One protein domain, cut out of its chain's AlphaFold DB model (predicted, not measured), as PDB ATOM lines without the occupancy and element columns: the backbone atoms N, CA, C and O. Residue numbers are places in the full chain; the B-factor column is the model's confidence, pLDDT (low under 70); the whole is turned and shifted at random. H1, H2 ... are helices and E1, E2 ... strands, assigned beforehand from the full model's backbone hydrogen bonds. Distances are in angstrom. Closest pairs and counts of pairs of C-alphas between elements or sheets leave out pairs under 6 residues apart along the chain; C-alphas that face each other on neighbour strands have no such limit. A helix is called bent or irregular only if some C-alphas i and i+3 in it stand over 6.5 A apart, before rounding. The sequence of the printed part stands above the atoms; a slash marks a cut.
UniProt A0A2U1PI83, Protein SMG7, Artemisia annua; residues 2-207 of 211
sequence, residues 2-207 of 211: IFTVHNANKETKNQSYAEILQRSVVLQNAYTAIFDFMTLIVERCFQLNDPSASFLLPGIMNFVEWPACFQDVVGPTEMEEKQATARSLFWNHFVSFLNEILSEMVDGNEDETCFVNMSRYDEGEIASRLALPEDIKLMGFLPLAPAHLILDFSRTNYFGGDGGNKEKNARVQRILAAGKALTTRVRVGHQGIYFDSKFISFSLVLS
ATOM      1  N   ILE A   2       2.360 -37.998 -53.744       92.31
ATOM      2  CA  ILE A   2       3.556 -38.376 -52.948       92.31
ATOM      3  C   ILE A   2       4.344 -39.522 -53.607       92.31
ATOM      4  O   ILE A   2       5.556 -39.440 -53.759       92.31
ATOM      5  N   PHE A   3       3.644 -40.560 -54.081       92.12
ATOM      6  CA  PHE A   3       4.242 -41.676 -54.824       92.12
ATOM      7  C   PHE A   3       5.065 -41.219 -56.038       92.12
ATOM      8  O   PHE A   3       6.175 -41.702 -56.252       92.12
ATOM      9  N   THR A   4       4.527 -40.282 -56.823       91.94
ATOM     10  CA  THR A   4       5.178 -39.744 -58.021       91.94
ATOM     11  C   THR A   4       6.463 -39.024 -57.651       91.94
ATOM     12  O   THR A   4       7.500 -39.324 -58.233       91.94
ATOM     13  N   VAL A   5       6.415 -38.142 -56.646       90.75
ATOM     14  CA  VAL A   5       7.609 -37.434 -56.170       90.75
ATOM     15  C   VAL A   5       8.638 -38.422 -55.635       90.75
ATOM     16  O   VAL A   5       9.789 -38.386 -56.049       90.75
ATOM     17  N   HIS A   6       8.228 -39.349 -54.769       89.00
ATOM     18  CA  HIS A   6       9.134 -40.330 -54.182       89.00
ATOM     19  C   HIS A   6       9.846 -41.174 -55.244       89.00
ATOM     20  O   HIS A   6      11.055 -41.372 -55.160       89.00
ATOM     21  N   ASN A   7       9.130 -41.655 -56.262       88.44
ATOM     22  CA  ASN A   7       9.746 -42.458 -57.316       88.44
ATOM     23  C   ASN A   7      10.582 -41.624 -58.284       88.44
ATOM     24  O   ASN A   7      11.657 -42.070 -58.670       88.44
ATOM     25  N   ALA A   8      10.141 -40.412 -58.630       87.38
ATOM     26  CA  ALA A   8      10.946 -39.486 -59.420       87.38
ATOM     27  C   ALA A   8      12.198 -39.028 -58.657       87.38
ATOM     28  O   ALA A   8      13.181 -38.658 -59.283       87.38
ATOM     29  N   ASN A   9      12.210 -39.093 -57.323       83.81
ATOM     30  CA  ASN A   9      13.375 -38.753 -56.513       83.81
ATOM     31  C   ASN A   9      14.349 -39.929 -56.306       83.81
ATOM     32  O   ASN A   9      15.449 -39.710 -55.812       83.81
ATOM     33  N   LYS A  10      14.022 -41.161 -56.723       82.12
ATOM     34  CA  LYS A  10      14.944 -42.305 -56.611       82.12
ATOM     35  C   LYS A  10      16.064 -42.231 -57.640       82.12
ATOM     36  O   LYS A  10      15.814 -42.252 -58.843       82.12
ATOM     37  N   GLU A  11      17.305 -42.208 -57.169       71.38
ATOM     38  CA  GLU A  11      18.462 -42.391 -58.039       71.38
ATOM     39  C   GLU A  11      18.554 -43.840 -58.507       71.38
ATOM     40  O   GLU A  11      18.514 -44.772 -57.702       71.38
ATOM     41  N   THR A  12      18.687 -44.043 -59.818       75.19
ATOM     42  CA  THR A  12      19.030 -45.353 -60.373       75.19
ATOM     43  C   THR A  12      20.459 -45.311 -60.891       75.19
ATOM     44  O   THR A  12      20.907 -44.319 -61.464       75.19
ATOM     45  N   LYS A  13      21.212 -46.390 -60.669       77.00
ATOM     46  CA  LYS A  13      22.574 -46.510 -61.202       77.00
ATOM     47  C   LYS A  13      22.512 -46.602 -62.732       77.00
ATOM     48  O   LYS A  13      21.586 -47.211 -63.261       77.00
ATOM     49  N   ASN A  14      23.514 -46.044 -63.413       80.06
ATOM     50  CA  ASN A  14      23.684 -46.079 -64.873       80.06
ATOM     51  C   ASN A  14      22.623 -45.313 -65.696       80.06
ATOM     52  O   ASN A  14      22.287 -45.744 -66.795       80.06
ATOM     53  N   GLN A  15      22.106 -44.186 -65.194       82.88
ATOM     54  CA  GLN A  15      21.215 -43.313 -65.976       82.88
ATOM     55  C   GLN A  15      21.976 -42.585 -67.092       82.88
ATOM     56  O   GLN A  15      23.067 -42.051 -66.882       82.88
ATOM     57  N   SER A  16      21.368 -42.517 -68.271       87.88
ATOM     58  CA  SER A  16      21.782 -41.618 -69.346       87.88
ATOM     59  C   SER A  16      21.462 -40.157 -69.000       87.88
ATOM     60  O   SER A  16      20.569 -39.859 -68.208       87.88
ATOM     61  N   TYR A  17      22.152 -39.215 -69.648       85.31
ATOM     62  CA  TYR A  17      21.897 -37.782 -69.457       85.31
ATOM     63  C   TYR A  17      20.443 -37.383 -69.777       85.31
ATOM     64  O   TYR A  17      19.850 -36.576 -69.065       85.31
ATOM     65  N   ALA A  18      19.843 -37.988 -70.810       88.81
ATOM     66  CA  ALA A  18      18.448 -37.740 -71.174       88.81
ATOM     67  C   ALA A  18      17.471 -38.194 -70.074       88.81
ATOM     68  O   ALA A  18      16.525 -37.474 -69.759       88.81
ATOM     69  N   GLU A  19      17.728 -39.344 -69.445       87.12
ATOM     70  CA  GLU A  19      16.918 -39.845 -68.327       87.12
ATOM     71  C   GLU A  19      17.047 -38.952 -67.088       87.12
ATOM     72  O   GLU A  19      16.044 -38.682 -66.429       87.12
ATOM     73  N   ILE A  20      18.248 -38.435 -66.804       85.94
ATOM     74  CA  ILE A  20      18.479 -37.482 -65.708       85.94
ATOM     75  C   ILE A  20      17.679 -36.193 -65.943       85.94
ATOM     76  O   ILE A  20      16.968 -35.735 -65.045       85.94
ATOM     77  N   LEU A  21      17.746 -35.626 -67.153       86.31
ATOM     78  CA  LEU A  21      16.997 -34.418 -67.509       86.31
ATOM     79  C   LEU A  21      15.485 -34.633 -67.411       86.31
ATOM     80  O   LEU A  21      14.787 -33.839 -66.781       86.31
ATOM     81  N   GLN A  22      14.972 -35.719 -67.992       87.50
ATOM     82  CA  GLN A  22      13.544 -36.028 -67.952       87.50
ATOM     83  C   GLN A  22      13.060 -36.226 -66.511       87.50
ATOM     84  O   GLN A  22      12.007 -35.710 -66.135       87.50
ATOM     85  N   ARG A  23      13.836 -36.936 -65.686       87.06
ATOM     86  CA  ARG A  23      13.535 -37.145 -64.268       87.06
ATOM     87  C   ARG A  23      13.483 -35.827 -63.501       87.06
ATOM     88  O   ARG A  23      12.555 -35.646 -62.718       87.06
ATOM     89  N   SER A  24      14.419 -34.910 -63.755       86.44
ATOM     90  CA  SER A  24      14.423 -33.574 -63.144       86.44
ATOM     91  C   SER A  24      13.130 -32.808 -63.455       86.44
ATOM     92  O   SER A  24      12.434 -32.369 -62.538       86.44
ATOM     93  N   VAL A  25      12.727 -32.764 -64.730       89.25
ATOM     94  CA  VAL A  25      11.487 -32.094 -65.171       89.25
ATOM     95  C   VAL A  25      10.238 -32.742 -64.563       89.25
ATOM     96  O   VAL A  25       9.304 -32.054 -64.147       89.25
ATOM     97  N   VAL A  26      10.189 -34.076 -64.490       90.75
ATOM     98  CA  VAL A  26       9.069 -34.791 -63.857       90.75
ATOM     99  C   VAL A  26       9.011 -34.495 -62.360       90.75
ATOM    100  O   VAL A  26       7.924 -34.254 -61.836       90.75
ATOM    101  N   LEU A  27      10.154 -34.498 -61.673       88.94
ATOM    102  CA  LEU A  27      10.240 -34.244 -60.237       88.94
ATOM    103  C   LEU A  27       9.762 -32.829 -59.894       88.94
ATOM    104  O   LEU A  27       8.936 -32.653 -59.001       88.94
ATOM    105  N   GLN A  28      10.231 -31.845 -60.652       89.31
ATOM    106  CA  GLN A  28       9.833 -30.446 -60.570       89.31
ATOM    107  C   GLN A  28       8.324 -30.266 -60.760       89.31
ATOM    108  O   GLN A  28       7.653 -29.732 -59.879       89.31
ATOM    109  N   ASN A  29       7.758 -30.799 -61.848       92.38
ATOM    110  CA  ASN A  29       6.317 -30.727 -62.098       92.38
ATOM    111  C   ASN A  29       5.502 -31.455 -61.020       92.38
ATOM    112  O   ASN A  29       4.443 -30.973 -60.619       92.38
ATOM    113  N   ALA A  30       5.987 -32.597 -60.525       93.25
ATOM    114  CA  ALA A  30       5.321 -33.343 -59.463       93.25
ATOM    115  C   ALA A  30       5.309 -32.566 -58.138       93.25
ATOM    116  O   ALA A  30       4.292 -32.584 -57.443       93.25
ATOM    117  N   TYR A  31       6.402 -31.870 -57.805       91.06
ATOM    118  CA  TYR A  31       6.454 -30.982 -56.648       91.06
ATOM    119  C   TYR A  31       5.529 -29.775 -56.810       91.06
ATOM    120  O   TYR A  31       4.728 -29.520 -55.918       91.06
ATOM    121  N   THR A  32       5.595 -29.061 -57.933       93.56
ATOM    122  CA  THR A  32       4.707 -27.917 -58.187       93.56
ATOM    123  C   THR A  32       3.246 -28.337 -58.048       93.56
ATOM    124  O   THR A  32       2.518 -27.786 -57.229       93.56
ATOM    125  N   ALA A  33       2.850 -29.415 -58.730       96.19
ATOM    126  CA  ALA A  33       1.476 -29.894 -58.696       96.19
ATOM    127  C   ALA A  33       1.022 -30.315 -57.290       96.19
ATOM    128  O   ALA A  33      -0.113 -30.029 -56.914       96.19
ATOM    129  N   ILE A  34       1.858 -31.021 -56.509       95.88
ATOM    130  CA  ILE A  34       1.437 -31.478 -55.174       95.88
ATOM    131  C   ILE A  34       1.310 -30.305 -54.206       95.88
ATOM    132  O   ILE A  34       0.355 -30.281 -53.438       95.88
ATOM    133  N   PHE A  35       2.217 -29.328 -54.255       95.19
ATOM    134  CA  PHE A  35       2.139 -28.155 -53.388       95.19
ATOM    135  C   PHE A  35       0.969 -27.239 -53.771       95.19
ATOM    136  O   PHE A  35       0.236 -26.819 -52.878       95.19
ATOM    137  N   ASP A  36       0.706 -27.019 -55.062       96.06
ATOM    138  CA  ASP A  36      -0.479 -26.274 -55.516       96.06
ATOM    139  C   ASP A  36      -1.774 -26.961 -55.066       96.06
ATOM    140  O   ASP A  36      -2.653 -26.338 -54.468       96.06
ATOM    141  N   PHE A  37      -1.877 -28.276 -55.281       97.50
ATOM    142  CA  PHE A  37      -3.044 -29.046 -54.858       97.50
ATOM    143  C   PHE A  37      -3.232 -29.000 -53.339       97.50
ATOM    144  O   PHE A  37      -4.334 -28.740 -52.863       97.50
ATOM    145  N   MET A  38      -2.165 -29.208 -52.566       97.62
ATOM    146  CA  MET A  38      -2.245 -29.187 -51.107       97.62
ATOM    147  C   MET A  38      -2.529 -27.788 -50.552       97.62
ATOM    148  O   MET A  38      -3.170 -27.691 -49.508       97.62
ATOM    149  N   THR A  39      -2.139 -26.721 -51.255       97.50
ATOM    150  CA  THR A  39      -2.525 -25.342 -50.906       97.50
ATOM    151  C   THR A  39      -4.039 -25.197 -50.962       97.50
ATOM    152  O   THR A  39      -4.650 -24.813 -49.968       97.50
ATOM    153  N   LEU A  40      -4.661 -25.623 -52.067       97.25
ATOM    154  CA  LEU A  40      -6.120 -25.606 -52.212       97.25
ATOM    155  C   LEU A  40      -6.803 -26.445 -51.124       97.25
ATOM    156  O   LEU A  40      -7.821 -26.039 -50.572       97.25
ATOM    157  N   ILE A  41      -6.253 -27.616 -50.794       97.44
ATOM    158  CA  ILE A  41      -6.804 -28.482 -49.742       97.44
ATOM    159  C   ILE A  41      -6.769 -27.789 -48.372       97.44
ATOM    160  O   ILE A  41      -7.774 -27.819 -47.659       97.44
ATOM    161  N   VAL A  42      -5.656 -27.143 -48.019       97.19
ATOM    162  CA  VAL A  42      -5.525 -26.387 -46.762       97.19
ATOM    163  C   VAL A  42      -6.480 -25.195 -46.738       97.19
ATOM    164  O   VAL A  42      -7.205 -25.031 -45.761       97.19
ATOM    165  N   GLU A  43      -6.563 -24.418 -47.819       96.06
ATOM    166  CA  GLU A  43      -7.506 -23.296 -47.932       96.06
ATOM    167  C   GLU A  43      -8.957 -23.732 -47.725       96.06
ATOM    168  O   GLU A  43      -9.718 -23.063 -47.027       96.06
ATOM    169  N   ARG A  44      -9.355 -24.869 -48.310       94.94
ATOM    170  CA  ARG A  44     -10.713 -25.395 -48.136       94.94
ATOM    171  C   ARG A  44     -10.989 -25.856 -46.716       94.94
ATOM    172  O   ARG A  44     -12.115 -25.681 -46.266       94.94
ATOM    173  N   CYS A  45     -10.000 -26.406 -46.013       94.12
ATOM    174  CA  CYS A  45     -10.156 -26.733 -44.594       94.12
ATOM    175  C   CYS A  45     -10.282 -25.475 -43.744       94.12
ATOM    176  O   CYS A  45     -11.152 -25.411 -42.887       94.12
ATOM    177  N   PHE A  46      -9.441 -24.478 -44.016       91.56
ATOM    178  CA  PHE A  46      -9.402 -23.214 -43.288       91.56
ATOM    179  C   PHE A  46     -10.700 -22.401 -43.418       91.56
ATOM    180  O   PHE A  46     -11.044 -21.636 -42.532       91.56
ATOM    181  N   GLN A  47     -11.445 -22.570 -44.515       91.81
ATOM    182  CA  GLN A  47     -12.744 -21.914 -44.730       91.81
ATOM    183  C   GLN A  47     -13.906 -22.530 -43.928       91.81
ATOM    184  O   GLN A  47     -15.026 -22.023 -44.008       91.81
ATOM    185  N   LEU A  48     -13.692 -23.644 -43.221       90.50
ATOM    186  CA  LEU A  48     -14.719 -24.278 -42.391       90.50
ATOM    187  C   LEU A  48     -14.820 -23.595 -41.025       90.50
ATOM    188  O   LEU A  48     -13.852 -23.032 -40.537       90.50
ATOM    189  N   ASN A  49     -15.986 -23.716 -40.383       88.00
ATOM    190  CA  ASN A  49     -16.191 -23.217 -39.017       88.00
ATOM    191  C   ASN A  49     -15.364 -23.969 -37.964       88.00
ATOM    192  O   ASN A  49     -15.103 -23.409 -36.915       88.00
ATOM    193  N   ASP A  50     -15.063 -25.244 -38.225       88.25
ATOM    194  CA  ASP A  50     -14.157 -26.084 -37.435       88.25
ATOM    195  C   ASP A  50     -13.210 -26.769 -38.439       88.25
ATOM    196  O   ASP A  50     -13.572 -27.806 -39.023       88.25
ATOM    197  N   PRO A  51     -12.030 -26.189 -38.727       90.88
ATOM    198  CA  PRO A  51     -11.048 -26.785 -39.626       90.88
ATOM    199  C   PRO A  51     -10.543 -28.147 -39.133       90.88
ATOM    200  O   PRO A  51     -10.180 -28.995 -39.960       90.88
ATOM    201  N   SER A  52     -10.566 -28.404 -37.818       88.00
ATOM    202  CA  SER A  52     -10.197 -29.706 -37.246       88.00
ATOM    203  C   SER A  52     -11.208 -30.811 -37.577       88.00
ATOM    204  O   SER A  52     -10.841 -31.982 -37.654       88.00
ATOM    205  N   ALA A  53     -12.470 -30.476 -37.856       88.06
ATOM    206  CA  ALA A  53     -13.498 -31.442 -38.257       88.06
ATOM    207  C   ALA A  53     -13.495 -31.777 -39.762       88.06
ATOM    208  O   ALA A  53     -14.326 -32.563 -40.230       88.06
ATOM    209  N   SER A  54     -12.576 -31.205 -40.544       92.00
ATOM    210  CA  SER A  54     -12.524 -31.411 -41.992       92.00
ATOM    211  C   SER A  54     -12.260 -32.870 -42.382       92.00
ATOM    212  O   SER A  54     -11.289 -33.490 -41.947       92.00
ATOM    213  N   PHE A  55     -13.034 -33.399 -43.336       91.88
ATOM    214  CA  PHE A  55     -12.766 -34.712 -43.945       91.88
ATOM    215  C   PHE A  55     -11.457 -34.749 -44.757       91.88
ATOM    216  O   PHE A  55     -10.986 -35.823 -45.131       91.88
ATOM    217  N   LEU A  56     -10.875 -33.584 -45.052       94.94
ATOM    218  CA  LEU A  56      -9.599 -33.439 -45.751       94.94
ATOM    219  C   LEU A  56      -8.394 -33.476 -44.795       94.94
ATOM    220  O   LEU A  56      -7.261 -33.639 -45.257       94.94
ATOM    221  N   LEU A  57      -8.624 -33.373 -43.480       94.25
ATOM    222  CA  LEU A  57      -7.575 -33.367 -42.460       94.25
ATOM    223  C   LEU A  57      -6.635 -34.589 -42.535       94.25
ATOM    224  O   LEU A  57      -5.421 -34.385 -42.470       94.25
ATOM    225  N   PRO A  58      -7.119 -35.831 -42.777       94.62
ATOM    226  CA  PRO A  58      -6.244 -36.983 -43.003       94.62
ATOM    227  C   PRO A  58      -5.242 -36.772 -44.145       94.62
ATOM    228  O   PRO A  58      -4.089 -37.189 -44.062       94.62
ATOM    229  N   GLY A  59      -5.667 -36.124 -45.235       95.12
ATOM    230  CA  GLY A  59      -4.808 -35.846 -46.387       95.12
ATOM    231  C   GLY A  59      -3.716 -34.832 -46.058       95.12
ATOM    232  O   GLY A  59      -2.564 -35.034 -46.441       95.12
ATOM    233  N   ILE A  60      -4.066 -33.781 -45.308       96.50
ATOM    234  CA  ILE A  60      -3.110 -32.779 -44.816       96.50
ATOM    235  C   ILE A  60      -2.092 -33.439 -43.889       96.50
ATOM    236  O   ILE A  60      -0.898 -33.295 -44.132       96.50
ATOM    237  N   MET A  61      -2.550 -34.204 -42.892       95.38
ATOM    238  CA  MET A  61      -1.697 -34.916 -41.934       95.38
ATOM    239  C   MET A  61      -0.652 -35.781 -42.643       95.38
ATOM    240  O   MET A  61       0.546 -35.548 -42.490       95.38
ATOM    241  N   ASN A  62      -1.095 -36.701 -43.506       94.06
ATOM    242  CA  ASN A  62      -0.195 -37.573 -44.263       94.06
ATOM    243  C   ASN A  62       0.787 -36.775 -45.136       94.06
ATOM    244  O   ASN A  62       1.953 -37.146 -45.281       94.06
ATOM    245  N   PHE A  63       0.331 -35.673 -45.740       95.50
ATOM    246  CA  PHE A  63       1.189 -34.843 -46.577       95.50
ATOM    247  C   PHE A  63       2.287 -34.133 -45.790       95.50
ATOM    248  O   PHE A  63       3.391 -34.042 -46.312       95.50
ATOM    249  N   VAL A  64       2.016 -33.637 -44.579       93.75
ATOM    250  CA  VAL A  64       3.001 -32.876 -43.788       93.75
ATOM    251  C   VAL A  64       3.925 -33.768 -42.966       93.75
ATOM    252  O   VAL A  64       5.081 -33.404 -42.751       93.75
ATOM    253  N   GLU A  65       3.481 -34.964 -42.586       90.88
ATOM    254  CA  GLU A  65       4.339 -35.973 -41.954       90.88
ATOM    255  C   GLU A  65       5.410 -36.503 -42.909       90.88
ATOM    256  O   GLU A  65       6.552 -36.729 -42.508       90.88
ATOM    257  N   TRP A  66       5.086 -36.628 -44.197       90.94
ATOM    258  CA  TRP A  66       6.040 -37.072 -45.210       90.94
ATOM    259  C   TRP A  66       7.345 -36.237 -45.243       90.94
ATOM    260  O   TRP A  66       8.412 -36.814 -45.018       90.94
ATOM    261  N   PRO A  67       7.334 -34.907 -45.467       86.06
ATOM    262  CA  PRO A  67       8.537 -34.082 -45.392       86.06
ATOM    263  C   PRO A  67       9.043 -33.902 -43.955       86.06
ATOM    264  O   PRO A  67      10.237 -33.667 -43.769       86.06
ATOM    265  N   ALA A  68       8.189 -34.034 -42.930       84.62
ATOM    266  CA  ALA A  68       8.637 -33.959 -41.540       84.62
ATOM    267  C   ALA A  68       9.581 -35.116 -41.196       84.62
ATOM    268  O   ALA A  68      10.523 -34.920 -40.430       84.62
ATOM    269  N   CYS A  69       9.398 -36.289 -41.806       76.44
ATOM    270  CA  CYS A  69      10.231 -37.462 -41.557       76.44
ATOM    271  C   CYS A  69      11.301 -37.735 -42.635       76.44
ATOM    272  O   CYS A  69      12.167 -38.578 -42.402       76.44
ATOM    273  N   PHE A  70      11.296 -37.036 -43.780       68.94
ATOM    274  CA  PHE A  70      12.216 -37.294 -44.901       68.94
ATOM    275  C   PHE A  70      13.170 -36.113 -45.170       68.94
ATOM    276  O   PHE A  70      12.749 -35.050 -45.622       68.94
ATOM    277  N   GLN A  71      14.475 -36.305 -44.924       57.84
ATOM    278  CA  GLN A  71      15.496 -35.244 -45.023       57.84
ATOM    279  C   GLN A  71      15.746 -34.756 -46.467       57.84
ATOM    280  O   GLN A  71      15.962 -33.565 -46.677       57.84
ATOM    281  N   ASP A  72      15.613 -35.627 -47.474       53.75
ATOM    282  CA  ASP A  72      15.935 -35.299 -48.877       53.75
ATOM    283  C   ASP A  72      14.850 -34.497 -49.625       53.75
ATOM    284  O   ASP A  72      15.049 -34.079 -50.763       53.75
ATOM    285  N   VAL A  73      13.681 -34.267 -49.017       55.22
ATOM    286  CA  VAL A  73      12.565 -33.511 -49.638       55.22
ATOM    287  C   VAL A  73      12.743 -31.987 -49.475       55.22
ATOM    288  O   VAL A  73      12.023 -31.176 -50.079       55.22
ATOM    289  N   VAL A  74      13.707 -31.580 -48.646       52.22
ATOM    290  CA  VAL A  74      13.828 -30.212 -48.122       52.22
ATOM    291  C   VAL A  74      15.192 -29.561 -48.419       52.22
ATOM    292  O   VAL A  74      15.465 -28.455 -47.962       52.22
ATOM    293  N   GLY A  75      16.038 -30.220 -49.218       50.66
ATOM    294  CA  GLY A  75      17.364 -29.721 -49.589       50.66
ATOM    295  C   GLY A  75      17.341 -28.515 -50.550       50.66
ATOM    296  O   GLY A  75      16.427 -28.395 -51.368       50.66
ATOM    297  N   PRO A  76      18.355 -27.627 -50.482       46.94
ATOM    298  CA  PRO A  76      18.491 -26.450 -51.333       46.94
ATOM    299  C   PRO A  76      19.154 -26.832 -52.662       46.94
ATOM    300  O   PRO A  76      20.286 -26.448 -52.941       46.94
ATOM    301  N   THR A  77      18.476 -27.621 -53.486       52.88
ATOM    302  CA  THR A  77      18.818 -27.656 -54.913       52.88
ATOM    303  C   THR A  77      18.233 -26.391 -55.534       52.88
ATOM    304  O   THR A  77      17.145 -25.988 -55.121       52.88
ATOM    305  N   GLU A  78      18.932 -25.741 -56.471       59.94
ATOM    306  CA  GLU A  78      18.386 -24.603 -57.227       59.94
ATOM    307  C   GLU A  78      16.983 -24.958 -57.730       59.94
ATOM    308  O   GLU A  78      16.799 -25.798 -58.610       59.94
ATOM    309  N   MET A  79      15.983 -24.389 -57.066       71.12
ATOM    310  CA  MET A  79      14.592 -24.733 -57.274       71.12
ATOM    311  C   MET A  79      14.038 -23.779 -58.317       71.12
ATOM    312  O   MET A  79      14.187 -22.565 -58.184       71.12
ATOM    313  N   GLU A  80      13.389 -24.312 -59.347       80.56
ATOM    314  CA  GLU A  80      12.729 -23.461 -60.334       80.56
ATOM    315  C   GLU A  80      11.676 -22.584 -59.663       80.56
ATOM    316  O   GLU A  80      10.955 -23.009 -58.757       80.56
ATOM    317  N   GLU A  81      11.562 -21.364 -60.169       84.12
ATOM    318  CA  GLU A  81      10.638 -20.331 -59.718       84.12
ATOM    319  C   GLU A  81       9.207 -20.841 -59.480       84.12
ATOM    320  O   GLU A  81       8.608 -20.522 -58.453       84.12
ATOM    321  N   LYS A  82       8.661 -21.686 -60.368       87.44
ATOM    322  CA  LYS A  82       7.300 -22.232 -60.213       87.44
ATOM    323  C   LYS A  82       7.175 -23.141 -58.998       87.44
ATOM    324  O   LYS A  82       6.261 -22.972 -58.193       87.44
ATOM    325  N   GLN A  83       8.113 -24.070 -58.838       86.69
ATOM    326  CA  GLN A  83       8.153 -24.960 -57.684       86.69
ATOM    327  C   GLN A  83       8.371 -24.167 -56.386       86.69
ATOM    328  O   GLN A  83       7.727 -24.445 -55.372       86.69
ATOM    329  N   ALA A  84       9.245 -23.156 -56.423       86.62
ATOM    330  CA  ALA A  84       9.500 -22.269 -55.294       86.62
ATOM    331  C   ALA A  84       8.246 -21.496 -54.876       86.62
ATOM    332  O   ALA A  84       7.927 -21.430 -53.687       86.62
ATOM    333  N   THR A  85       7.507 -20.978 -55.857       90.75
ATOM    334  CA  THR A  85       6.251 -20.252 -55.648       90.75
ATOM    335  C   THR A  85       5.186 -21.161 -55.043       90.75
ATOM    336  O   THR A  85       4.637 -20.822 -53.997       90.75
ATOM    337  N   ALA A  86       4.959 -22.345 -55.621       92.19
ATOM    338  CA  ALA A  86       3.983 -23.319 -55.124       92.19
ATOM    339  C   ALA A  86       4.267 -23.734 -53.670       92.19
ATOM    340  O   ALA A  86       3.375 -23.737 -52.821       92.19
ATOM    341  N   ARG A  87       5.536 -24.028 -53.346       90.50
ATOM    342  CA  ARG A  87       5.955 -24.339 -51.968       90.50
ATOM    343  C   ARG A  87       5.711 -23.166 -51.031       90.50
ATOM    344  O   ARG A  87       5.191 -23.368 -49.941       90.50
ATOM    345  N   SER A  88       6.105 -21.962 -51.439       89.75
ATOM    346  CA  SER A  88       5.934 -20.760 -50.624       89.75
ATOM    347  C   SER A  88       4.469 -20.511 -50.296       89.75
ATOM    348  O   SER A  88       4.131 -20.337 -49.125       89.75
ATOM    349  N   LEU A  89       3.592 -20.571 -51.300       93.62
ATOM    350  CA  LEU A  89       2.148 -20.447 -51.112       93.62
ATOM    351  C   LEU A  89       1.646 -21.484 -50.106       93.62
ATOM    352  O   LEU A  89       1.080 -21.105 -49.083       93.62
ATOM    353  N   PHE A  90       1.957 -22.764 -50.314       95.25
ATOM    354  CA  PHE A  90       1.547 -23.815 -49.386       95.25
ATOM    355  C   PHE A  90       1.968 -23.526 -47.943       95.25
ATOM    356  O   PHE A  90       1.136 -23.589 -47.043       95.25
ATOM    357  N   TRP A  91       3.241 -23.200 -47.703       93.50
ATOM    358  CA  TRP A  91       3.742 -23.005 -46.342       93.50
ATOM    359  C   TRP A  91       3.141 -21.778 -45.655       93.50
ATOM    360  O   TRP A  91       2.878 -21.843 -44.458       93.50
ATOM    361  N   ASN A  92       2.869 -20.698 -46.395       92.62
ATOM    362  CA  ASN A  92       2.145 -19.542 -45.859       92.62
ATOM    363  C   ASN A  92       0.741 -19.945 -45.388       92.62
ATOM    364  O   ASN A  92       0.385 -19.711 -44.233       92.62
ATOM    365  N   HIS A  93      -0.023 -20.622 -46.249       95.50
ATOM    366  CA  HIS A  93      -1.368 -21.091 -45.909       95.50
ATOM    367  C   HIS A  93      -1.355 -22.124 -44.780       95.50
ATOM    368  O   HIS A  93      -2.211 -22.094 -43.897       95.50
ATOM    369  N   PHE A  94      -0.366 -23.017 -44.769       95.81
ATOM    370  CA  PHE A  94      -0.220 -24.030 -43.735       95.81
ATOM    371  C   PHE A  94       0.095 -23.419 -42.367       95.81
ATOM    372  O   PHE A  94      -0.474 -23.860 -41.378       95.81
ATOM    373  N   VAL A  95       0.934 -22.380 -42.289       93.94
ATOM    374  CA  VAL A  95       1.203 -21.669 -41.025       93.94
ATOM    375  C   VAL A  95      -0.059 -20.998 -40.485       93.94
ATOM    376  O   VAL A  95      -0.355 -21.136 -39.300       93.94
ATOM    377  N   SER A  96      -0.836 -20.325 -41.340       94.31
ATOM    378  CA  SER A  96      -2.134 -19.765 -40.938       94.31
ATOM    379  C   SER A  96      -3.083 -20.851 -40.430       94.31
ATOM    380  O   SER A  96      -3.683 -20.697 -39.372       94.31
ATOM    381  N   PHE A  97      -3.153 -21.980 -41.135       95.38
ATOM    382  CA  PHE A  97      -3.957 -23.129 -40.733       95.38
ATOM    383  C   PHE A  97      -3.516 -23.739 -39.395       95.38
ATOM    384  O   PHE A  97      -4.369 -24.053 -38.570       95.38
ATOM    385  N   LEU A  98      -2.208 -23.870 -39.150       93.69
ATOM    386  CA  LEU A  98      -1.673 -24.362 -37.879       93.69
ATOM    387  C   LEU A  98      -2.088 -23.478 -36.700       93.69
ATOM    388  O   LEU A  98      -2.388 -24.006 -35.636       93.69
ATOM    389  N   ASN A  99      -2.096 -22.157 -36.879       93.00
ATOM    390  CA  ASN A  99      -2.510 -21.229 -35.828       93.00
ATOM    391  C   ASN A  99      -4.010 -21.315 -35.536       93.00
ATOM    392  O   ASN A  99      -4.393 -21.251 -34.372       93.00
ATOM    393  N   GLU A 100      -4.839 -21.521 -36.559       91.81
ATOM    394  CA  GLU A 100      -6.288 -21.672 -36.388       91.81
ATOM    395  C   GLU A 100      -6.634 -22.925 -35.580       91.81
ATOM    396  O   GLU A 100      -7.259 -22.835 -34.527       91.81
ATOM    397  N   ILE A 101      -6.130 -24.093 -36.000       90.06
ATOM    398  CA  ILE A 101      -6.387 -25.357 -35.284       90.06
ATOM    399  C   ILE A 101      -5.778 -25.363 -33.875       90.06
ATOM    400  O   ILE A 101      -6.234 -26.099 -33.001       90.06
ATOM    401  N   LEU A 102      -4.727 -24.568 -33.652       87.44
ATOM    402  CA  LEU A 102      -4.110 -24.396 -32.343       87.44
ATOM    403  C   LEU A 102      -4.978 -23.520 -31.433       87.44
ATOM    404  O   LEU A 102      -5.144 -23.876 -30.269       87.44
ATOM    405  N   SER A 103      -5.569 -22.443 -31.959       84.25
ATOM    406  CA  SER A 103      -6.513 -21.594 -31.222       84.25
ATOM    407  C   SER A 103      -7.734 -22.393 -30.768       84.25
ATOM    408  O   SER A 103      -8.063 -22.380 -29.586       84.25
ATOM    409  N   GLU A 104      -8.346 -23.169 -31.668       78.12
ATOM    410  CA  GLU A 104      -9.506 -24.009 -31.334       78.12
ATOM    411  C   GLU A 104      -9.191 -25.060 -30.261       78.12
ATOM    412  O   GLU A 104     -10.022 -25.358 -29.402       78.12
ATOM    413  N   MET A 105      -7.980 -25.628 -30.292       71.94
ATOM    414  CA  MET A 105      -7.532 -26.564 -29.262       71.94
ATOM    415  C   MET A 105      -7.319 -25.891 -27.905       71.94
ATOM    416  O   MET A 105      -7.587 -26.524 -26.889       71.94
ATOM    417  N   VAL A 106      -6.805 -24.660 -27.871       70.69
ATOM    418  CA  VAL A 106      -6.589 -23.918 -26.617       70.69
ATOM    419  C   VAL A 106      -7.926 -23.472 -26.021       70.69
ATOM    420  O   VAL A 106      -8.133 -23.629 -24.822       70.69
ATOM    421  N   ASP A 107      -8.861 -23.006 -26.849       63.00
ATOM    422  CA  ASP A 107     -10.184 -22.556 -26.396       63.00
ATOM    423  C   ASP A 107     -11.084 -23.716 -25.921       63.00
ATOM    424  O   ASP A 107     -11.998 -23.513 -25.119       63.00
ATOM    425  N   GLY A 108     -10.843 -24.938 -26.413       56.22
ATOM    426  CA  GLY A 108     -11.670 -26.118 -26.143       56.22
ATOM    427  C   GLY A 108     -11.168 -27.077 -25.055       56.22
ATOM    428  O   GLY A 108     -11.889 -28.025 -24.734       56.22
ATOM    429  N   ASN A 109      -9.962 -26.890 -24.506       52.22
ATOM    430  CA  ASN A 109      -9.316 -27.861 -23.614       52.22
ATOM    431  C   ASN A 109      -8.845 -27.180 -22.313       52.22
ATOM    432  O   ASN A 109      -7.925 -26.371 -22.330       52.22
ATOM    433  N   GLU A 110      -9.440 -27.538 -21.167       45.59
ATOM    434  CA  GLU A 110      -9.066 -27.008 -19.836       45.59
ATOM    435  C   GLU A 110      -7.672 -27.476 -19.357       45.59
ATOM    436  O   GLU A 110      -7.165 -27.004 -18.340       45.59
ATOM    437  N   ASP A 111      -7.041 -28.409 -20.079       44.00
ATOM    438  CA  ASP A 111      -5.784 -29.047 -19.694       44.00
ATOM    439  C   ASP A 111      -4.597 -28.462 -20.489       44.00
ATOM    440  O   ASP A 111      -4.130 -29.011 -21.494       44.00
ATOM    441  N   GLU A 112      -4.081 -27.319 -20.017       45.53
ATOM    442  CA  GLU A 112      -2.904 -26.609 -20.561       45.53
ATOM    443  C   GLU A 112      -1.628 -27.485 -20.638       45.53
ATOM    444  O   GLU A 112      -0.649 -27.143 -21.312       45.53
ATOM    445  N   THR A 113      -1.622 -28.643 -19.975       45.34
ATOM    446  CA  THR A 113      -0.470 -29.549 -19.862       45.34
ATOM    447  C   THR A 113      -0.105 -30.272 -21.168       45.34
ATOM    448  O   THR A 113       1.053 -30.668 -21.330       45.34
ATOM    449  N   CYS A 114      -1.022 -30.379 -22.142       49.38
ATOM    450  CA  CYS A 114      -0.759 -31.025 -23.442       49.38
ATOM    451  C   CYS A 114       0.141 -30.193 -24.382       49.38
ATOM    452  O   CYS A 114       0.844 -30.743 -25.231       49.38
ATOM    453  N   PHE A 115       0.176 -28.862 -24.246       47.31
ATOM    454  CA  PHE A 115       0.894 -27.997 -25.198       47.31
ATOM    455  C   PHE A 115       2.409 -27.949 -24.960       47.31
ATOM    456  O   PHE A 115       3.192 -27.748 -25.899       47.31
ATOM    457  N   VAL A 116       2.830 -28.165 -23.711       44.19
ATOM    458  CA  VAL A 116       4.213 -27.959 -23.254       44.19
ATOM    459  C   VAL A 116       5.147 -29.088 -23.708       44.19
ATOM    460  O   VAL A 116       6.334 -28.850 -23.932       44.19
ATOM    461  N   ASN A 117       4.631 -30.303 -23.931       44.41
ATOM    462  CA  ASN A 117       5.474 -31.485 -24.159       44.41
ATOM    463  C   ASN A 117       5.656 -31.894 -25.636       44.41
ATOM    464  O   ASN A 117       6.349 -32.855 -25.944       44.41
ATOM    465  N   MET A 118       5.102 -31.126 -26.576       47.34
ATOM    466  CA  MET A 118       5.173 -31.397 -28.024       47.34
ATOM    467  C   MET A 118       6.465 -30.879 -28.694       47.34
ATOM    468  O   MET A 118       6.538 -30.772 -29.916       47.34
ATOM    469  N   SER A 119       7.471 -30.459 -27.917       41.94
ATOM    470  CA  SER A 119       8.711 -29.844 -28.436       41.94
ATOM    471  C   SER A 119       9.623 -30.825 -29.178       41.94
ATOM    472  O   SER A 119      10.566 -30.415 -29.857       41.94
ATOM    473  N   ARG A 120       9.325 -32.122 -29.096       42.25
ATOM    474  CA  ARG A 120      10.008 -33.162 -29.845       42.25
ATOM    475  C   ARG A 120       8.992 -34.177 -30.349       42.25
ATOM    476  O   ARG A 120       8.008 -34.464 -29.677       42.25
ATOM    477  N   TYR A 121       9.282 -34.765 -31.504       44.19
ATOM    478  CA  TYR A 121       8.693 -36.026 -31.966       44.19
ATOM    479  C   TYR A 121       9.237 -37.171 -31.074       44.19
ATOM    480  O   TYR A 121       9.897 -38.089 -31.551       44.19
ATOM    481  N   ASP A 122       9.098 -37.022 -29.752       39.62
ATOM    482  CA  ASP A 122       9.732 -37.820 -28.698       39.62
ATOM    483  C   ASP A 122       8.664 -38.517 -27.853       39.62
ATOM    484  O   ASP A 122       7.520 -38.082 -27.725       39.62
ATOM    485  N   GLU A 123       9.082 -39.649 -27.323       45.03
ATOM    486  CA  GLU A 123       8.386 -40.879 -26.971       45.03
ATOM    487  C   GLU A 123       7.190 -40.842 -25.986       45.03
ATOM    488  O   GLU A 123       6.711 -41.906 -25.581       45.03
ATOM    489  N   GLY A 124       6.680 -39.673 -25.592       40.22
ATOM    490  CA  GLY A 124       5.841 -39.515 -24.396       40.22
ATOM    491  C   GLY A 124       4.320 -39.597 -24.567       40.22
ATOM    492  O   GLY A 124       3.641 -40.070 -23.656       40.22
ATOM    493  N   GLU A 125       3.747 -39.160 -25.692       50.38
ATOM    494  CA  GLU A 125       2.282 -39.131 -25.842       50.38
ATOM    495  C   GLU A 125       1.734 -40.434 -26.435       50.38
ATOM    496  O   GLU A 125       1.807 -40.708 -27.630       50.38
ATOM    497  N   ILE A 126       1.132 -41.258 -25.580       48.53
ATOM    498  CA  ILE A 126       0.551 -42.560 -25.949       48.53
ATOM    499  C   ILE A 126      -0.637 -42.402 -26.921       48.53
ATOM    500  O   ILE A 126      -0.911 -43.309 -27.706       48.53
ATOM    501  N   ALA A 127      -1.330 -41.256 -26.897       53.06
ATOM    502  CA  ALA A 127      -2.487 -40.990 -27.753       53.06
ATOM    503  C   ALA A 127      -2.101 -40.692 -29.215       53.06
ATOM    504  O   ALA A 127      -2.774 -41.174 -30.125       53.06
ATOM    505  N   SER A 128      -0.993 -39.978 -29.449       60.97
ATOM    506  CA  SER A 128      -0.514 -39.644 -30.801       60.97
ATOM    507  C   SER A 128       0.120 -40.833 -31.534       60.97
ATOM    508  O   SER A 128       0.300 -40.792 -32.749       60.97
ATOM    509  N   ARG A 129       0.407 -41.922 -30.809       73.50
ATOM    510  CA  ARG A 129       0.968 -43.171 -31.341       73.50
ATOM    511  C   ARG A 129      -0.074 -44.145 -31.868       73.50
ATOM    512  O   ARG A 129       0.298 -45.181 -32.401       73.50
ATOM    513  N   LEU A 130      -1.364 -43.881 -31.700       82.25
ATOM    514  CA  LEU A 130      -2.384 -44.789 -32.211       82.25
ATOM    515  C   LEU A 130      -2.466 -44.683 -33.740       82.25
ATOM    516  O   LEU A 130      -2.636 -43.587 -34.276       82.25
ATOM    517  N   ALA A 131      -2.378 -45.819 -34.436       88.88
ATOM    518  CA  ALA A 131      -2.610 -45.857 -35.874       88.88
ATOM    519  C   ALA A 131      -4.080 -45.538 -36.180       88.88
ATOM    520  O   ALA A 131      -4.989 -46.253 -35.755       88.88
ATOM    521  N   LEU A 132      -4.309 -44.465 -36.929       89.94
ATOM    522  CA  LEU A 132      -5.617 -44.042 -37.404       89.94
ATOM    523  C   LEU A 132      -6.039 -44.865 -38.636       89.94
ATOM    524  O   LEU A 132      -5.201 -45.506 -39.285       89.94
ATOM    525  N   PRO A 133      -7.333 -44.856 -39.013       89.75
ATOM    526  CA  PRO A 133      -7.818 -45.610 -40.171       89.75
ATOM    527  C   PRO A 133      -7.067 -45.314 -41.479       89.75
ATOM    528  O   PRO A 133      -6.908 -46.204 -42.318       89.75
ATOM    529  N   GLU A 134      -6.609 -44.078 -41.681       92.00
ATOM    530  CA  GLU A 134      -5.775 -43.680 -42.818       92.00
ATOM    531  C   GLU A 134      -4.364 -44.294 -42.800       92.00
ATOM    532  O   GLU A 134      -3.890 -44.698 -43.862       92.00
ATOM    533  N   ASP A 135      -3.733 -44.456 -41.634       92.94
ATOM    534  CA  ASP A 135      -2.404 -45.078 -41.519       92.94
ATOM    535  C   ASP A 135      -2.478 -46.567 -41.858       92.94
ATOM    536  O   ASP A 135      -1.631 -47.102 -42.572       92.94
ATOM    537  N   ILE A 136      -3.538 -47.241 -41.394       91.50
ATOM    538  CA  ILE A 136      -3.790 -48.658 -41.697       91.50
ATOM    539  C   ILE A 136      -3.944 -48.849 -43.211       91.50
ATOM    540  O   ILE A 136      -3.370 -49.775 -43.783       91.50
ATOM    541  N   LYS A 137      -4.676 -47.949 -43.881       91.94
ATOM    542  CA  LYS A 137      -4.850 -47.973 -45.346       91.94
ATOM    543  C   LYS A 137      -3.550 -47.706 -46.104       91.94
ATOM    544  O   LYS A 137      -3.406 -48.172 -47.231       91.94
ATOM    545  N   LEU A 138      -2.633 -46.947 -45.511       93.94
ATOM    546  CA  LEU A 138      -1.344 -46.588 -46.099       93.94
ATOM    547  C   LEU A 138      -0.198 -47.472 -45.591       93.94
ATOM    548  O   LEU A 138       0.969 -47.210 -45.890       93.94
ATOM    549  N   MET A 139      -0.494 -48.547 -44.860       90.31
ATOM    550  CA  MET A 139       0.520 -49.488 -44.405       90.31
ATOM    551  C   MET A 139       1.284 -50.074 -45.602       90.31
ATOM    552  O   MET A 139       0.706 -50.463 -46.615       90.31
ATOM    553  N   GLY A 140       2.615 -50.100 -45.504       90.44
ATOM    554  CA  GLY A 140       3.492 -50.509 -46.606       90.44
ATOM    555  C   GLY A 140       3.746 -49.422 -47.659       90.44
ATOM    556  O   GLY A 140       4.553 -49.631 -48.567       90.44
ATOM    557  N   PHE A 141       3.135 -48.238 -47.537       93.88
ATOM    558  CA  PHE A 141       3.455 -47.100 -48.390       93.88
ATOM    559  C   PHE A 141       4.809 -46.497 -47.996       93.88
ATOM    560  O   PHE A 141       4.914 -45.677 -47.086       93.88
ATOM    561  N   LEU A 142       5.857 -46.909 -48.716       91.62
ATOM    562  CA  LEU A 142       7.257 -46.583 -48.423       91.62
ATOM    563  C   LEU A 142       7.542 -45.097 -48.104       91.62
ATOM    564  O   LEU A 142       8.307 -44.858 -47.171       91.62
ATOM    565  N   PRO A 143       6.949 -44.095 -48.789       90.38
ATOM    566  CA  PRO A 143       7.196 -42.686 -48.466       90.38
ATOM    567  C   PRO A 143       6.798 -42.277 -47.041       90.38
ATOM    568  O   PRO A 143       7.389 -41.344 -46.505       90.38
ATOM    569  N   LEU A 144       5.827 -42.965 -46.433       91.38
ATOM    570  CA  LEU A 144       5.351 -42.715 -45.068       91.38
ATOM    571  C   LEU A 144       5.901 -43.716 -44.049       91.38
ATOM    572  O   LEU A 144       5.597 -43.606 -42.865       91.38
ATOM    573  N   ALA A 145       6.741 -44.667 -44.472       90.44
ATOM    574  CA  ALA A 145       7.304 -45.664 -43.566       90.44
ATOM    575  C   ALA A 145       7.965 -45.035 -42.321       90.44
ATOM    576  O   ALA A 145       7.675 -45.516 -41.230       90.44
ATOM    577  N   PRO A 146       8.753 -43.941 -42.422       88.19
ATOM    578  CA  PRO A 146       9.315 -43.289 -41.239       88.19
ATOM    579  C   PRO A 146       8.270 -42.781 -40.234       88.19
ATOM    580  O   PRO A 146       8.478 -42.924 -39.035       88.19
ATOM    581  N   ALA A 147       7.148 -42.228 -40.708       87.31
ATOM    582  CA  ALA A 147       6.061 -41.757 -39.848       87.31
ATOM    583  C   ALA A 147       5.305 -42.932 -39.204       87.31
ATOM    584  O   ALA A 147       4.931 -42.874 -38.037       87.31
ATOM    585  N   HIS A 148       5.144 -44.041 -39.932       90.12
ATOM    586  CA  HIS A 148       4.454 -45.229 -39.428       90.12
ATOM    587  C   HIS A 148       5.267 -46.043 -38.407       90.12
ATOM    588  O   HIS A 148       4.675 -46.811 -37.655       90.12
ATOM    589  N   LEU A 149       6.599 -45.896 -38.347       87.50
ATOM    590  CA  LEU A 149       7.456 -46.669 -37.429       87.50
ATOM    591  C   LEU A 149       7.115 -46.465 -35.947       87.50
ATOM    592  O   LEU A 149       7.363 -47.357 -35.140       87.50
ATOM    593  N   ILE A 150       6.575 -45.301 -35.592       83.69
ATOM    594  CA  ILE A 150       6.241 -44.954 -34.206       83.69
ATOM    595  C   ILE A 150       4.793 -45.295 -33.827       83.69
ATOM    596  O   ILE A 150       4.405 -45.071 -32.679       83.69
ATOM    597  N   LEU A 151       3.991 -45.799 -34.775       88.50
ATOM    598  CA  LEU A 151       2.566 -46.048 -34.580       88.50
ATOM    599  C   LEU A 151       2.289 -47.477 -34.087       88.50
ATOM    600  O   LEU A 151       2.861 -48.458 -34.563       88.50
ATOM    601  N   ASP A 152       1.346 -47.596 -33.158       86.50
ATOM    602  CA  ASP A 152       0.795 -48.850 -32.660       86.50
ATOM    603  C   ASP A 152      -0.399 -49.281 -33.525       86.50
ATOM    604  O   ASP A 152      -1.511 -48.760 -33.408       86.50
ATOM    605  N   PHE A 153      -0.160 -50.273 -34.386       87.81
ATOM    606  CA  PHE A 153      -1.172 -50.889 -35.250       87.81
ATOM    607  C   PHE A 153      -1.942 -52.041 -34.583       87.81
ATOM    608  O   PHE A 153      -2.847 -52.607 -35.196       87.81
ATOM    609  N   SER A 154      -1.610 -52.422 -33.344       82.00
ATOM    610  CA  SER A 154      -2.240 -53.569 -32.668       82.00
ATOM    611  C   SER A 154      -3.644 -53.267 -32.125       82.00
ATOM    612  O   SER A 154      -4.413 -54.182 -31.827       82.00
ATOM    613  N   ARG A 155      -4.007 -51.984 -32.005       69.12
ATOM    614  CA  ARG A 155      -5.218 -51.522 -31.310       69.12
ATOM    615  C   ARG A 155      -6.349 -51.175 -32.277       69.12
ATOM    616  O   ARG A 155      -6.663 -50.012 -32.493       69.12
ATOM    617  N   THR A 156      -7.023 -52.186 -32.819       60.31
ATOM    618  CA  THR A 156      -8.092 -52.000 -33.825       60.31
ATOM    619  C   THR A 156      -9.474 -51.637 -33.261       60.31
ATOM    620  O   THR A 156     -10.371 -51.307 -34.029       60.31
ATOM    621  N   ASN A 157      -9.681 -51.692 -31.937       57.28
ATOM    622  CA  ASN A 157     -11.027 -51.694 -31.334       57.28
ATOM    623  C   ASN A 157     -11.480 -50.363 -30.690       57.28
ATOM    624  O   ASN A 157     -12.523 -50.338 -30.042       57.28
ATOM    625  N   TYR A 158     -10.752 -49.251 -30.852       56.22
ATOM    626  CA  TYR A 158     -11.126 -47.959 -30.237       56.22
ATOM    627  C   TYR A 158     -12.161 -47.140 -31.029       56.22
ATOM    628  O   TYR A 158     -12.669 -46.138 -30.529       56.22
ATOM    629  N   PHE A 159     -12.503 -47.555 -32.249       60.44
ATOM    630  CA  PHE A 159     -13.214 -46.709 -33.216       60.44
ATOM    631  C   PHE A 159     -14.754 -46.767 -33.135       60.44
ATOM    632  O   PHE A 159     -15.441 -46.139 -33.935       60.44
ATOM    633  N   GLY A 160     -15.325 -47.497 -32.170       50.88
ATOM    634  CA  GLY A 160     -16.776 -47.651 -32.007       50.88
ATOM    635  C   GLY A 160     -17.310 -46.962 -30.752       50.88
ATOM    636  O   GLY A 160     -17.278 -47.554 -29.680       50.88
ATOM    637  N   GLY A 161     -17.823 -45.734 -30.873       51.34
ATOM    638  CA  GLY A 161     -18.687 -45.109 -29.851       51.34
ATOM    639  C   GLY A 161     -18.376 -43.643 -29.535       51.34
ATOM    640  O   GLY A 161     -19.291 -42.836 -29.469       51.34
ATOM    641  N   ASP A 162     -17.092 -43.298 -29.413       51.50
ATOM    642  CA  ASP A 162     -16.562 -41.946 -29.112       51.50
ATOM    643  C   ASP A 162     -15.319 -41.630 -29.989       51.50
ATOM    644  O   ASP A 162     -14.529 -40.721 -29.742       51.50
ATOM    645  N   GLY A 163     -15.112 -42.442 -31.035       54.44
ATOM    646  CA  GLY A 163     -13.916 -42.419 -31.882       54.44
ATOM    647  C   GLY A 163     -13.743 -41.120 -32.668       54.44
ATOM    648  O   GLY A 163     -12.617 -40.690 -32.876       54.44
ATOM    649  N   GLY A 164     -14.837 -40.434 -33.020       69.19
ATOM    650  CA  GLY A 164     -14.781 -39.219 -33.839       69.19
ATOM    651  C   GLY A 164     -13.932 -38.105 -33.221       69.19
ATOM    652  O   GLY A 164     -13.041 -37.585 -33.885       69.19
ATOM    653  N   ASN A 165     -14.153 -37.771 -31.944       76.94
ATOM    654  CA  ASN A 165     -13.444 -36.660 -31.303       76.94
ATOM    655  C   ASN A 165     -12.002 -37.035 -30.914       76.94
ATOM    656  O   ASN A 165     -11.082 -36.235 -31.063       76.94
ATOM    657  N   LYS A 166     -11.778 -38.285 -30.486       77.88
ATOM    658  CA  LYS A 166     -10.430 -38.796 -30.182       77.88
ATOM    659  C   LYS A 166      -9.547 -38.865 -31.423       77.88
ATOM    660  O   LYS A 166      -8.402 -38.425 -31.377       77.88
ATOM    661  N   GLU A 167     -10.073 -39.368 -32.539       81.69
ATOM    662  CA  GLU A 167      -9.346 -39.370 -33.810       81.69
ATOM    663  C   GLU A 167      -9.100 -37.947 -34.316       81.69
ATOM    664  O   GLU A 167      -8.015 -37.657 -34.814       81.69
ATOM    665  N   LYS A 168     -10.091 -37.052 -34.183       86.25
ATOM    666  CA  LYS A 168      -9.944 -35.632 -34.529       86.25
ATOM    667  C   LYS A 168      -8.757 -35.013 -33.792       86.25
ATOM    668  O   LYS A 168      -7.849 -34.479 -34.426       86.25
ATOM    669  N   ASN A 169      -8.717 -35.175 -32.471       84.62
ATOM    670  CA  ASN A 169      -7.642 -34.650 -31.636       84.62
ATOM    671  C   ASN A 169      -6.288 -35.275 -31.988       84.62
ATOM    672  O   ASN A 169      -5.308 -34.547 -32.118       84.62
ATOM    673  N   ALA A 170      -6.236 -36.589 -32.231       86.06
ATOM    674  CA  ALA A 170      -5.010 -37.266 -32.652       86.06
ATOM    675  C   ALA A 170      -4.471 -36.724 -33.991       86.06
ATOM    676  O   ALA A 170      -3.265 -36.503 -34.122       86.06
ATOM    677  N   ARG A 171      -5.347 -36.445 -34.970       90.81
ATOM    678  CA  ARG A 171      -4.953 -35.827 -36.250       90.81
ATOM    679  C   ARG A 171      -4.365 -34.437 -36.044       90.81
ATOM    680  O   ARG A 171      -3.299 -34.143 -36.581       90.81
ATOM    681  N   VAL A 172      -5.028 -33.592 -35.254       90.69
ATOM    682  CA  VAL A 172      -4.543 -32.231 -34.967       90.69
ATOM    683  C   VAL A 172      -3.201 -32.273 -34.238       90.69
ATOM    684  O   VAL A 172      -2.260 -31.600 -34.656       90.69
ATOM    685  N   GLN A 173      -3.067 -33.116 -33.211       87.94
ATOM    686  CA  GLN A 173      -1.812 -33.314 -32.480       87.94
ATOM    687  C   GLN A 173      -0.663 -33.706 -33.416       87.94
ATOM    688  O   GLN A 173       0.412 -33.105 -33.364       87.94
ATOM    689  N   ARG A 174      -0.896 -34.662 -34.322       90.44
ATOM    690  CA  ARG A 174       0.103 -35.102 -35.307       90.44
ATOM    691  C   ARG A 174       0.460 -34.016 -36.317       90.44
ATOM    692  O   ARG A 174       1.640 -33.833 -36.613       90.44
ATOM    693  N   ILE A 175      -0.518 -33.241 -36.792       93.31
ATOM    694  CA  ILE A 175      -0.278 -32.093 -37.681       93.31
ATOM    695  C   ILE A 175       0.583 -31.030 -36.987       93.31
ATOM    696  O   ILE A 175       1.554 -30.553 -37.577       93.31
ATOM    697  N   LEU A 176       0.273 -30.685 -35.735       90.69
ATOM    698  CA  LEU A 176       1.050 -29.722 -34.950       90.69
ATOM    699  C   LEU A 176       2.474 -30.234 -34.684       90.69
ATOM    700  O   LEU A 176       3.438 -29.478 -34.826       90.69
ATOM    701  N   ALA A 177       2.625 -31.519 -34.350       86.69
ATOM    702  CA  ALA A 177       3.927 -32.159 -34.155       86.69
ATOM    703  C   ALA A 177       4.764 -32.162 -35.447       86.69
ATOM    704  O   ALA A 177       5.952 -31.827 -35.415       86.69
ATOM    705  N   ALA A 178       4.149 -32.463 -36.596       89.25
ATOM    706  CA  ALA A 178       4.793 -32.356 -37.903       89.25
ATOM    707  C   ALA A 178       5.199 -30.903 -38.205       89.25
ATOM    708  O   ALA A 178       6.343 -30.658 -38.584       89.25
ATOM    709  N   GLY A 179       4.317 -29.929 -37.953       89.56
ATOM    710  CA  GLY A 179       4.615 -28.498 -38.079       89.56
ATOM    711  C   GLY A 179       5.846 -28.079 -37.269       89.56
ATOM    712  O   GLY A 179       6.745 -27.424 -37.798       89.56
ATOM    713  N   LYS A 180       5.951 -28.535 -36.014       85.94
ATOM    714  CA  LYS A 180       7.132 -28.308 -35.164       85.94
ATOM    715  C   LYS A 180       8.386 -28.987 -35.715       85.94
ATOM    716  O   LYS A 180       9.432 -28.345 -35.779       85.94
ATOM    717  N   ALA A 181       8.301 -30.239 -36.165       83.81
ATOM    718  CA  ALA A 181       9.436 -30.953 -36.760       83.81
ATOM    719  C   ALA A 181       9.966 -30.267 -38.036       83.81
ATOM    720  O   ALA A 181      11.172 -30.292 -38.305       83.81
ATOM    721  N   LEU A 182       9.085 -29.604 -38.789       85.25
ATOM    722  CA  LEU A 182       9.425 -28.865 -40.006       85.25
ATOM    723  C   LEU A 182      10.148 -27.536 -39.734       85.25
ATOM    724  O   LEU A 182      10.831 -27.058 -40.638       85.25
ATOM    725  N   THR A 183      10.085 -26.972 -38.518       80.25
ATOM    726  CA  THR A 183      10.751 -25.691 -38.173       80.25
ATOM    727  C   THR A 183      12.258 -25.697 -38.437       80.25
ATOM    728  O   THR A 183      12.842 -24.713 -38.879       80.25
ATOM    729  N   THR A 184      12.896 -26.847 -38.225       68.88
ATOM    730  CA  THR A 184      14.340 -27.023 -38.423       68.88
ATOM    731  C   THR A 184      14.710 -27.406 -39.856       68.88
ATOM    732  O   THR A 184      15.893 -27.472 -40.186       68.88
ATOM    733  N   ARG A 185      13.716 -27.687 -40.710       69.44
ATOM    734  CA  ARG A 185      13.918 -28.361 -42.000       69.44
ATOM    735  C   ARG A 185      13.447 -27.515 -43.174       69.44
ATOM    736  O   ARG A 185      14.183 -27.391 -44.144       69.44
ATOM    737  N   VAL A 186      12.252 -26.931 -43.104       73.00
ATOM    738  CA  VAL A 186      11.618 -26.217 -44.222       73.00
ATOM    739  C   VAL A 186      12.139 -24.797 -44.356       73.00
ATOM    740  O   VAL A 186      12.142 -24.030 -43.397       73.00
ATOM    741  N   ARG A 187      12.492 -24.438 -45.595       71.44
ATOM    742  CA  ARG A 187      12.757 -23.060 -46.005       71.44
ATOM    743  C   ARG A 187      11.765 -22.607 -47.074       71.44
ATOM    744  O   ARG A 187      11.530 -23.304 -48.060       71.44
ATOM    745  N   VAL A 188      11.210 -21.423 -46.864       69.75
ATOM    746  CA  VAL A 188      10.366 -20.648 -47.772       69.75
ATOM    747  C   VAL A 188      11.196 -19.457 -48.242       69.75
ATOM    748  O   VAL A 188      11.283 -18.432 -47.569       69.75
ATOM    749  N   GLY A 189      11.916 -19.620 -49.353       72.44
ATOM    750  CA  GLY A 189      12.963 -18.667 -49.731       72.44
ATOM    751  C   GLY A 189      14.041 -18.577 -48.642       72.44
ATOM    752  O   GLY A 189      14.725 -19.561 -48.366       72.44
ATOM    753  N   HIS A 190      14.163 -17.412 -47.997       69.88
ATOM    754  CA  HIS A 190      15.084 -17.177 -46.871       69.88
ATOM    755  C   HIS A 190      14.436 -17.326 -45.483       69.88
ATOM    756  O   HIS A 190      15.095 -17.098 -44.469       69.88
ATOM    757  N   GLN A 191      13.146 -17.662 -45.415       78.06
ATOM    758  CA  GLN A 191      12.405 -17.804 -44.164       78.06
ATOM    759  C   GLN A 191      12.275 -19.278 -43.776       78.06
ATOM    760  O   GLN A 191      12.138 -20.135 -44.642       78.06
ATOM    761  N   GLY A 192      12.323 -19.586 -42.486       81.12
ATOM    762  CA  GLY A 192      11.965 -20.889 -41.931       81.12
ATOM    763  C   GLY A 192      10.657 -20.799 -41.154       81.12
ATOM    764  O   GLY A 192      10.260 -19.716 -40.721       81.12
ATOM    765  N   ILE A 193       9.995 -21.938 -40.965       85.81
ATOM    766  CA  ILE A 193       8.871 -22.026 -40.027       85.81
ATOM    767  C   ILE A 193       9.445 -21.960 -38.608       85.81
ATOM    768  O   ILE A 193      10.426 -22.631 -38.301       85.81
ATOM    769  N   TYR A 194       8.841 -21.166 -37.736       86.50
ATOM    770  CA  TYR A 194       9.224 -21.025 -36.336       86.50
ATOM    771  C   TYR A 194       7.999 -21.219 -35.446       86.50
ATOM    772  O   TYR A 194       6.915 -20.742 -35.778       86.50
ATOM    773  N   PHE A 195       8.173 -21.915 -34.323       86.06
ATOM    774  CA  PHE A 195       7.148 -22.053 -33.293       86.06
ATOM    775  C   PHE A 195       7.571 -21.264 -32.054       86.06
ATOM    776  O   PHE A 195       8.589 -21.580 -31.435       86.06
ATOM    777  N   ASP A 196       6.788 -20.254 -31.689       85.00
ATOM    778  CA  ASP A 196       6.981 -19.490 -30.466       85.00
ATOM    779  C   ASP A 196       6.254 -20.183 -29.311       85.00
ATOM    780  O   ASP A 196       5.026 -20.188 -29.240       85.00
ATOM    781  N   SER A 197       7.011 -20.768 -28.385       79.88
ATOM    782  CA  SER A 197       6.442 -21.457 -27.225       79.88
ATOM    783  C   SER A 197       5.837 -20.517 -26.180       79.88
ATOM    784  O   SER A 197       5.092 -20.988 -25.329       79.88
ATOM    785  N   LYS A 198       6.172 -19.218 -26.193       76.62
ATOM    786  CA  LYS A 198       5.608 -18.227 -25.263       76.62
ATOM    787  C   LYS A 198       4.239 -17.758 -25.728       76.62
ATOM    788  O   LYS A 198       3.346 -17.602 -24.907       76.62
ATOM    789  N   PHE A 199       4.096 -17.529 -27.032       78.50
ATOM    790  CA  PHE A 199       2.835 -17.102 -27.640       78.50
ATOM    791  C   PHE A 199       2.001 -18.263 -28.186       78.50
ATOM    792  O   PHE A 199       0.912 -18.015 -28.683       78.50
ATOM    793  N   ILE A 200       2.516 -19.498 -28.123       82.50
ATOM    794  CA  ILE A 200       1.880 -20.718 -28.640       82.50
ATOM    795  C   ILE A 200       1.390 -20.467 -30.075       82.50
ATOM    796  O   ILE A 200       0.207 -20.522 -30.378       82.50
ATOM    797  N   SER A 201       2.317 -20.104 -30.966       87.75
ATOM    798  CA  SER A 201       1.984 -19.756 -32.353       87.75
ATOM    799  C   SER A 201       3.111 -20.071 -33.331       87.75
ATOM    800  O   SER A 201       4.286 -20.156 -32.973       87.75
ATOM    801  N   PHE A 202       2.738 -20.255 -34.591       90.19
ATOM    802  CA  PHE A 202       3.628 -20.458 -35.721       90.19
ATOM    803  C   PHE A 202       3.800 -19.169 -36.523       90.19
ATOM    804  O   PHE A 202       2.855 -18.406 -36.729       90.19
ATOM    805  N   SER A 203       5.009 -18.948 -37.027       90.31
ATOM    806  CA  SER A 203       5.340 -17.822 -37.905       90.31
ATOM    807  C   SER A 203       6.403 -18.213 -38.931       90.31
ATOM    808  O   SER A 203       7.105 -19.213 -38.770       90.31
ATOM    809  N   LEU A 204       6.523 -17.425 -40.000       86.81
ATOM    810  CA  LEU A 204       7.652 -17.495 -40.925       86.81
ATOM    811  C   LEU A 204       8.671 -16.422 -40.534       86.81
ATOM    812  O   LEU A 204       8.354 -15.233 -40.522       86.81
ATOM    813  N   VAL A 205       9.896 -16.834 -40.206       83.31
ATOM    814  CA  VAL A 205      10.966 -15.938 -39.735       83.31
ATOM    815  C   VAL A 205      12.201 -16.116 -40.607       83.31
ATOM    816  O   VAL A 205      12.528 -17.231 -41.003       83.31
ATOM    817  N   LEU A 206      12.910 -15.027 -40.915       76.19
ATOM    818  CA  LEU A 206      14.166 -15.078 -41.670       76.19
ATOM    819  C   LEU A 206      15.174 -15.992 -40.963       76.19
ATOM    820  O   LEU A 206      15.622 -15.682 -39.857       76.19
ATOM    821  N   SER A 207      15.568 -17.094 -41.607       61.38
ATOM    822  CA  SER A 207      16.585 -17.977 -41.046       61.38
ATOM    823  C   SER A 207      17.921 -17.252 -41.125       61.38
ATOM    824  O   SER A 207      18.492 -17.108 -42.209       61.38
TER     825      SER A 207
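AT A GLANCE: This is residues 2 to 207 of the 211 residues of the protein "Protein SMG7" of Artemisia annua (UniProt A0A2U1PI83). The short helix H3 sits in the middle of a helical body, with H2, H7 and H8 packed round it; the two long helices H2 and H4 run side by side along the longest axis. The small hairpin of strands E1 and E2 covers part of H4 and also meets H8 through E1, while residues 107 to 113 stick out at one end. The printed part has 206 residues with eight named helices and two named strands, H1 to H8 and then E1 and E2, which form one antiparallel sheet in the order E1, E2. The class is mostly helix, and the whole is compact, with a radius of gyration of the C-alphas of 17.7 A and spans of 58 by 39 by 30 A.

HOW THE PARTS SIT: H1, residues 2 to 8, and H2, residues 17 to 46, form a helical hairpin; they touch at a shallow tilt of 13 degrees, opposite ways, with the C-alphas of Ala 8 and Leu 27 closest at 5.4 A. H2 forms a second helical hairpin with H3, residues 57 to 69, which it touches with residues 38 to 45 alone; the closest C-alphas are those of Val 42 and Ile 60, 7.1 A apart, and the tilt is steep at 45 degrees. H4, residues 81 to 108, touches H2 at a shallow tilt of 31 degrees, the same way, and the closest C-alphas, of Thr 32 and Gln 83, are 4.6 A apart. H3 and H4 are apart. H5, residues 113 to 116, and H4 are near each other. H6, residues 133 to 137, is close to H3 but not clearly touching, with the C-alphas of Pro 58 and Glu 134 closest at 6.7 A. H7, residues 142 to 148, touches H3 about perpendicular, at 86 degrees; the C-alphas of Trp 66 and Leu 144 are closest at 5.7 A. H7 is irregular, with C-alphas 143 and 146 7.6 A apart. H8, residues 163 to 182, touches H3 the same way at a shallow tilt of 32 degrees, only just short of steep, with Met 61 and Ile 175 closest at 5.3 A between C-alphas. With residues 172 to 179 alone H8 also touches H4, opposite ways at a steep tilt of 49 degrees; the C-alphas of Leu 98 and Leu 176 are closest at 6.7 A. E1, residues 191 to 196, and E2, residues 201 to 206, are an antiparallel hairpin, with N 194 and O 203 2.8 A apart and N 203 and O 194 2.9 A apart, within hydrogen-bond range. The closest C-alphas of H4 and E2 are those of Asn 99 and Ser 201, at 5.9 A, and those of H8 and E1 are of Lys 180 and Phe 195, at 6.5 A. Every O i to N i+4 pair is within hydrogen-bond range in H1, H2, H4, H6 and H8; H3 has 8 of 9, H7 has 1 of 3 beside 3 of 4 O i to N i+3 pairs, and H5 is too short for an O i to N i+4 pair.

IN THESE COORDINATES: H1 begins at C-alpha 2, (3.556, -38.376, -52.948). From first to last C-alpha H2 measures 43.3 A, H3 18.3 A, H4 40.7 A and H8 28.2 A. H4 ends at C-alpha 108, (-11.670, -26.118, -26.143). E1 measures 14.8 A and E2 16.0 A, and E2 ends at C-alpha 206, (14.166, -15.078, -41.670).

THE WHOLE: The two C-alphas farthest apart are those of Ser 16 and Glu 110, at 60.1 A. The printed part has no cut. The long links are H3 to H4, H5 to H6 and H7 to H8. The mean pLDDT of the printed part is 80.4, and 46 residues are under 70, among them residues 70 to 78, 107 to 128 and 155 to 164.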